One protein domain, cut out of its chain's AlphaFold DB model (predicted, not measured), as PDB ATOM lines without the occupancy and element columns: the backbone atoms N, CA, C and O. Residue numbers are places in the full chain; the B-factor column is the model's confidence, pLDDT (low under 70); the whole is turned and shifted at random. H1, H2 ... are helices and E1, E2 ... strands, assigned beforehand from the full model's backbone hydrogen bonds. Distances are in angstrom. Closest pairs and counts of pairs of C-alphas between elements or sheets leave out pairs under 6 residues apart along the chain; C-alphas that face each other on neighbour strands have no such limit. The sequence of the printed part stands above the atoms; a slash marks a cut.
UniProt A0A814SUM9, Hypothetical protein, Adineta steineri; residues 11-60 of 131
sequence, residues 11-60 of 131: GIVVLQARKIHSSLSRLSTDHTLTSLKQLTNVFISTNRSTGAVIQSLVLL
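Overview. This is residues 11 to 60 of the 131 residues of the protein "Hypothetical protein" of Adineta steineri (UniProt A0A814SUM9). A long helix, H1, runs along one side of a two-stranded hairpin, E1 and E2, with E1 the nearer strand, in a loose rod with few contacts between helix and hairpin. The chain folds back at one end of the rod through the short helix H2, and residues 47 to 52, in the hairpin's turn, stick out at the other end. The printed part has 50 residues, with two named helices and two named strands in the order H1, H2, E1, E2; the sheet is antiparallel and the class is mixed, helices and strands. It is loose, with a radius of gyration of the C-alphas of 13.2 A and spans of 43 by 20 by 9 A.

Along the chain. H1 covers residues 11 to 28, 26.2 A from first to last C-alpha, and begins at C-alpha 11 (36.305, -5.570, 26.989). H2 covers residues 33 to 36, 5.4 A long. E1 covers residues 40 to 46, 19.3 A long, from C-alpha 40 (40.097, -25.490, 20.862). E2 covers residues 53 to 59, 20.0 A long, ending at C-alpha 59 (41.132, -29.449, 23.092).

Arrangement. H1 and E1 are near each other, with 11 pairs of C-alphas within 10 A and no pair within 8 A. H1 and E2 are apart. H1, with residues 26 to 27 alone, and H2 only just touch, only at the corner by their link, with 3 pairs of C-alphas within 8 A; the closest are those of Leu 27 and Ser 35, 6.2 A apart. H2 and E2 are apart. E1 and E2 form an antiparallel hairpin at 158 degrees; N 41 and O 58 are 2.7 A apart and N 54 and O 45 2.8 A, both within hydrogen-bond range. In H1, 13 of 14 O i to N i+4 pairs are within hydrogen-bond range, and H2 is too short for such a pair.

Size, cuts and confidence. The two C-alphas farthest apart, those of Thr 32 and Ser 49, are 42.7 A apart. Residues 28 to 34, of which 28 belongs to H1 and 33 to 34 to H2, stand free, as do residues 47 to 52. The printed part has no cut; the links H1 to H2 and H2 to E1 are tight, E1 to E2 is short, and no link is long. The mean pLDDT of the printed part is 78.7, and residues 25 to 37 are under 70.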
ATOM      1  N   GLY A  11      34.999  -4.996  27.321       84.88
ATOM      2  CA  GLY A  11      36.305  -5.570  26.989       84.88
ATOM      3  C   GLY A  11      36.286  -7.098  26.846       84.88
ATOM      4  O   GLY A  11      36.903  -7.631  25.927       84.88
ATOM      5  N   ILE A  12      35.532  -7.809  27.694       84.94
ATOM      6  CA  ILE A  12      35.398  -9.274  27.621       84.94
ATOM      7  C   ILE A  12      34.611  -9.673  26.368       84.94
ATOM      8  O   ILE A  12      35.010 -10.602  25.670       84.94
ATOM      9  N   VAL A  13      33.544  -8.937  26.037       87.25
ATOM     10  CA  VAL A  13      32.739  -9.182  24.829       87.25
ATOM     11  C   VAL A  13      33.586  -9.025  23.563       87.25
ATOM     12  O   VAL A  13      33.580  -9.902  22.701       87.25
ATOM     13  N   VAL A  14      34.384  -7.957  23.472       88.38
ATOM     14  CA  VAL A  14      35.296  -7.732  22.336       88.38
ATOM     15  C   VAL A  14      36.350  -8.838  22.240       88.38
ATOM     16  O   VAL A  14      36.652  -9.311  21.143       88.38
ATOM     17  N   LEU A  15      36.905  -9.280  23.373       86.81
ATOM     18  CA  LEU A  15      37.867 -10.383  23.401       86.81
ATOM     19  C   LEU A  15      37.250 -11.697  22.904       86.81
ATOM     20  O   LEU A  15      37.879 -12.383  22.096       86.81
ATOM     21  N   GLN A  16      36.026 -12.027  23.328       87.12
ATOM     22  CA  GLN A  16      35.312 -13.209  22.837       87.12
ATOM     23  C   GLN A  16      35.024 -13.115  21.334       87.12
ATOM     24  O   GLN A  16      35.348 -14.046  20.599       87.12
ATOM     25  N   ALA A  17      34.515 -11.977  20.850       87.56
ATOM     26  CA  ALA A  17      34.222 -11.773  19.430       87.56
ATOM     27  C   ALA A  17      35.469 -11.944  18.544       87.56
ATOM     28  O   ALA A  17      35.424 -12.625  17.518       87.56
ATOM     29  N   ARG A  18      36.617 -11.397  18.971       86.94
ATOM     30  CA  ARG A  18      37.899 -11.580  18.268       86.94
ATOM     31  C   ARG A  18      38.316 -13.049  18.202       86.94
ATOM     32  O   ARG A  18      38.779 -13.499  17.155       86.94
ATOM     33  N   LYS A  19      38.150 -13.804  19.293       85.94
ATOM     34  CA  LYS A  19      38.489 -15.236  19.331       85.94
ATOM     35  C   LYS A  19      37.579 -16.064  18.426       85.94
ATOM     36  O   LYS A  19      38.094 -16.901  17.683       85.94
ATOM     37  N   ILE A  20      36.276 -15.783  18.421       85.81
ATOM     38  CA  ILE A  20      35.312 -16.414  17.507       85.81
ATOM     39  C   ILE A  20      35.734 -16.167  16.056       85.81
ATOM     40  O   ILE A  20      35.912 -17.121  15.302       85.81
ATOM     41  N   HIS A  21      35.995 -14.909  15.686       84.56
ATOM     42  CA  HIS A  21      36.409 -14.561  14.327       84.56
ATOM     43  C   HIS A  21      37.706 -15.274  13.906       84.56
ATOM     44  O   HIS A  21      37.771 -15.844  12.821       84.56
ATOM     45  N   SER A  22      38.709 -15.322  14.791       80.44
ATOM     46  CA  SER A  22      39.974 -16.023  14.519       80.44
ATOM     47  C   SER A  22      39.844 -17.547  14.412       80.44
ATOM     48  O   SER A  22      40.691 -18.189  13.798       80.44
ATOM     49  N   SER A  23      38.814 -18.132  15.027       76.12
ATOM     50  CA  SER A  23      38.539 -19.572  14.940       76.12
ATOM     51  C   SER A  23      37.789 -19.900  13.648       76.12
ATOM     52  O   SER A  23      38.067 -20.911  13.011       76.12
ATOM     53  N   LEU A  24      36.891 -19.006  13.216       72.38
ATOM     54  CA  LEU A  24      36.133 -19.146  11.975       72.38
ATOM     55  C   LEU A  24      37.020 -19.010  10.730       72.38
ATOM     56  O   LEU A  24      36.862 -19.771   9.778       72.38
ATOM     57  N   SER A  25      37.986 -18.087  10.741       65.00
ATOM     58  CA  SER A  25      38.917 -17.919   9.618       65.00
ATOM     59  C   SER A  25      39.784 -19.159   9.373       65.00
ATOM     60  O   SER A  25      40.080 -19.463   8.224       65.00
ATOM     61  N   ARG A  26      40.116 -19.923  10.424       61.19
ATOM     62  CA  ARG A  26      40.813 -21.220  10.312       61.19
ATOM     63  C   ARG A  26      39.942 -22.318   9.699       61.19
ATOM     64  O   ARG A  26      40.466 -23.235   9.081       61.19
ATOM     65  N   LEU A  27      38.621 -22.219   9.859       59.91
ATOM     66  CA  LEU A  27      37.654 -23.143   9.261       59.91
ATOM     67  C   LEU A  27      37.456 -22.891   7.762       59.91
ATOM     68  O   LEU A  27      37.197 -23.815   7.000       59.91
ATOM     69  N   SER A  28      37.550 -21.623   7.358       56.19
ATOM     70  CA  SER A  28      37.295 -21.158   5.992       56.19
ATOM     71  C   SER A  28      38.377 -21.565   4.992       56.19
ATOM     72  O   SER A  28      38.112 -21.534   3.793       56.19
ATOM     73  N   THR A  29      39.591 -21.874   5.447       57.44
ATOM     74  CA  THR A  29      40.733 -22.137   4.560       57.44
ATOM     75  C   THR A  29      40.869 -23.597   4.147       57.44
ATOM     76  O   THR A  29      41.524 -23.855   3.149       57.44
ATOM     77  N   ASP A  30      40.233 -24.533   4.855       52.00
ATOM     78  CA  ASP A  30      40.249 -25.958   4.515       52.00
ATOM     79  C   ASP A  30      39.068 -26.671   5.192       52.00
ATOM     80  O   ASP A  30      39.067 -26.853   6.410       52.00
ATOM     81  N   HIS A  31      38.082 -27.137   4.418       56.91
ATOM     82  CA  HIS A  31      36.944 -27.942   4.907       56.91
ATOM     83  C   HIS A  31      37.324 -29.393   5.264       56.91
ATOM     84  O   HIS A  31      36.483 -30.292   5.283       56.91
ATOM     85  N   THR A  32      38.602 -29.654   5.519       57.19
ATOM     86  CA  THR A  32      39.104 -30.984   5.849       57.19
ATOM     87  C   THR A  32      38.970 -31.255   7.351       57.19
ATOM     88  O   THR A  32      39.096 -30.365   8.193       57.19
ATOM     89  N   LEU A  33      38.748 -32.522   7.710       56.22
ATOM     90  CA  LEU A  33      38.659 -33.013   9.097       56.22
ATOM     91  C   LEU A  33      39.884 -32.626   9.957       56.22
ATOM     92  O   LEU A  33      39.797 -32.534  11.180       56.22
ATOM     93  N   THR A  34      41.026 -32.360   9.318       57.06
ATOM     94  CA  THR A  34      42.261 -31.859   9.935       57.06
ATOM     95  C   THR A  34      42.145 -30.435  10.481       57.06
ATOM     96  O   THR A  34      42.739 -30.158  11.521       57.06
ATOM     97  N   SER A  35      41.354 -29.557   9.860       60.97
ATOM     98  CA  SER A  35      41.140 -28.179  10.331       60.97
ATOM     99  C   SER A  35      40.273 -28.128  11.589       60.97
ATOM    100  O   SER A  35      40.506 -27.308  12.475       60.97
ATOM    101  N   LEU A  36      39.318 -29.057  11.725       65.69
ATOM    102  CA  LEU A  36      38.486 -29.187  12.927       65.69
ATOM    103  C   LEU A  36      39.299 -29.638  14.146       65.69
ATOM    104  O   LEU A  36      39.065 -29.150  15.248       65.69
ATOM    105  N   LYS A  37      40.311 -30.495  13.952       67.62
ATOM    106  CA  LYS A  37      41.230 -30.919  15.026       67.62
ATOM    107  C   LYS A  37      42.095 -29.783  15.581       67.62
ATOM    108  O   LYS A  37      42.672 -29.931  16.653       67.62
ATOM    109  N   GLN A  38      42.205 -28.664  14.864       72.31
ATOM    110  CA  GLN A  38      42.947 -27.482  15.315       72.31
ATOM    111  C   GLN A  38      42.086 -26.511  16.134       72.31
ATOM    112  O   GLN A  38      42.603 -25.513  16.649       72.31
ATOM    113  N   LEU A  39      40.781 -26.768  16.243       80.69
ATOM    114  CA  LEU A  39      39.894 -25.979  17.082       80.69
ATOM    115  C   LEU A  39      40.051 -26.368  18.554       80.69
ATOM    116  O   LEU A  39      40.229 -27.529  18.918       80.69
ATOM    117  N   THR A  40      39.954 -25.359  19.411       84.62
ATOM    118  CA  THR A  40      40.097 -25.490  20.862       84.62
ATOM    119  C   THR A  40      39.026 -24.671  21.558       84.62
ATOM    120  O   THR A  40      38.740 -23.545  21.144       84.62
ATOM    121  N   ASN A  41      38.515 -25.181  22.671       87.25
ATOM    122  CA  ASN A  41      37.728 -24.406  23.615       87.25
ATOM    123  C   ASN A  41      38.621 -23.353  24.283       87.25
ATOM    124  O   ASN A  41      39.697 -23.666  24.793       87.25
ATOM    125  N   VAL A  42      38.174 -22.095  24.277       89.00
ATOM    126  CA  VAL A  42      38.877 -20.985  24.931       89.00
ATOM    127  C   VAL A  42      38.055 -20.506  26.119       89.00
ATOM    128  O   VAL A  42      37.001 -19.899  25.934       89.00
ATOM    129  N   PHE A  43      38.555 -20.713  27.335       89.81
ATOM    130  CA  PHE A  43      37.927 -20.171  28.539       89.81
ATOM    131  C   PHE A  43      38.635 -18.889  28.958       89.81
ATOM    132  O   PHE A  43      39.851 -18.873  29.168       89.81
ATOM    133  N   ILE A  44      37.862 -17.814  29.090       89.00
ATOM    134  CA  ILE A  44      38.335 -16.523  29.587       89.00
ATOM    135  C   ILE A  44      37.859 -16.382  31.026       89.00
ATOM    136  O   ILE A  44      36.660 -16.414  31.294       89.00
ATOM    137  N   SER A  45      38.798 -16.210  31.945       89.06
ATOM    138  CA  SER A  45      38.521 -15.953  33.355       89.06
ATOM    139  C   SER A  45      39.259 -14.705  33.815       89.06
ATOM    140  O   SER A  45      40.199 -14.243  33.168       89.06
ATOM    141  N   THR A  46      38.826 -14.136  34.931       86.94
ATOM    142  CA  THR A  46      39.551 -13.068  35.614       86.94
ATOM    143  C   THR A  46      40.061 -13.595  36.942       86.94
ATOM    144  O   THR A  46      39.324 -14.207  37.720       86.94
ATOM    145  N   ASN A  47      41.339 -13.365  37.216       87.75
ATOM    146  CA  ASN A  47      41.876 -13.594  38.541       87.75
ATOM    147  C   ASN A  47      41.225 -12.586  39.493       87.75
ATOM    148  O   ASN A  47      41.356 -11.378  39.307       87.75
ATOM    149  N   ARG A  48      40.522 -13.076  40.516       83.69
ATOM    150  CA  ARG A  48      39.803 -12.206  41.459       83.69
ATOM    151  C   ARG A  48      40.733 -11.329  42.298       83.69
ATOM    152  O   ARG A  48      40.323 -10.251  42.700       83.69
ATOM    153  N   SER A  49      41.955 -11.785  42.557       88.06
ATOM    154  CA  SER A  49      42.923 -11.089  43.405       88.06
ATOM    155  C   SER A  49      43.709 -10.027  42.642       88.06
ATOM    156  O   SER A  49      43.992  -8.971  43.192       88.06
ATOM    157  N   THR A  50      44.068 -10.295  41.383       87.62
ATOM    158  CA  THR A  50      44.902  -9.382  40.578       87.62
ATOM    159  C   THR A  50      44.130  -8.634  39.494       87.62
ATOM    160  O   THR A  50      44.680  -7.737  38.865       87.62
ATOM    161  N   GLY A  51      42.879  -9.015  39.218       82.31
ATOM    162  CA  GLY A  51      42.087  -8.495  38.099       82.31
ATOM    163  C   GLY A  51      42.590  -8.934  36.718       82.31
ATOM    164  O   GLY A  51      41.989  -8.575  35.706       82.31
ATOM    165  N   ALA A  52      43.673  -9.716  36.654       85.19
ATOM    166  CA  ALA A  52      44.277 -10.143  35.401       85.19
ATOM    167  C   ALA A  52      43.340 -11.070  34.615       85.19
ATOM    168  O   ALA A  52      42.725 -11.977  35.181       85.19
ATOM    169  N   VAL A  53      43.265 -10.871  33.298       85.62
ATOM    170  CA  VAL A  53      42.523 -11.754  32.391       85.62
ATOM    171  C   VAL A  53      43.387 -12.966  32.061       85.62
ATOM    172  O   VAL A  53      44.501 -12.826  31.561       85.62
ATOM    173  N   ILE A  54      42.857 -14.160  32.307       88.38
ATOM    174  CA  ILE A  54      43.510 -15.439  32.045       88.38
ATOM    175  C   ILE A  54      42.744 -16.148  30.930       88.38
ATOM    176  O   ILE A  54      41.519 -16.272  30.984       88.38
ATOM    177  N   GLN A  55      43.475 -16.628  29.926       89.50
ATOM    178  CA  GLN A  55      42.939 -17.482  28.869       89.50
ATOM    179  C   GLN A  55      43.474 -18.898  29.055       89.50
ATOM    180  O   GLN A  55      44.678 -19.083  29.212       89.50
ATOM    181  N   SER A  56      42.588 -19.886  29.007       88.81
ATOM    182  CA  SER A  56      42.969 -21.298  28.943       88.81
ATOM    183  C   SER A  56      42.424 -21.925  27.668       88.81
ATOM    184  O   SER A  56      41.327 -21.590  27.219       88.81
ATOM    185  N   LEU A  57      43.243 -22.780  27.063       88.00
ATOM    186  CA  LEU A  57      42.965 -23.481  25.818       88.00
ATOM    187  C   LEU A  57      42.807 -24.961  26.148       88.00
ATOM    188  O   LEU A  57      43.708 -25.555  26.736       88.00
ATOM    189  N   VAL A  58      41.673 -25.539  25.774       87.31
ATOM    190  CA  VAL A  58      41.366 -26.957  25.974       87.31
ATOM    191  C   VAL A  58      40.998 -27.550  24.621       87.31
ATOM    192  O   VAL A  58      40.297 -26.913  23.835       87.31
ATOM    193  N   LEU A  59      41.501 -28.745  24.319       86.06
ATOM    194  CA  LEU A  59      41.132 -29.449  23.092       86.06
ATOM    195  C   LEU A  59      39.627 -29.738  23.082       86.06
ATOM    196  O   LEU A  59      39.003 -29.869  24.135       86.06
ATOM    197  N   LEU A  60      39.039 -29.802  21.888       86.12
ATOM    198  CA  LEU A  60      37.659 -30.251  21.753       86.12
ATOM    199  C   LEU A  60      37.552 -31.708  22.203       86.12
ATOM    200  O   LEU A  60      38.348 -32.552  21.793       86.12
TER     201      LEU A  60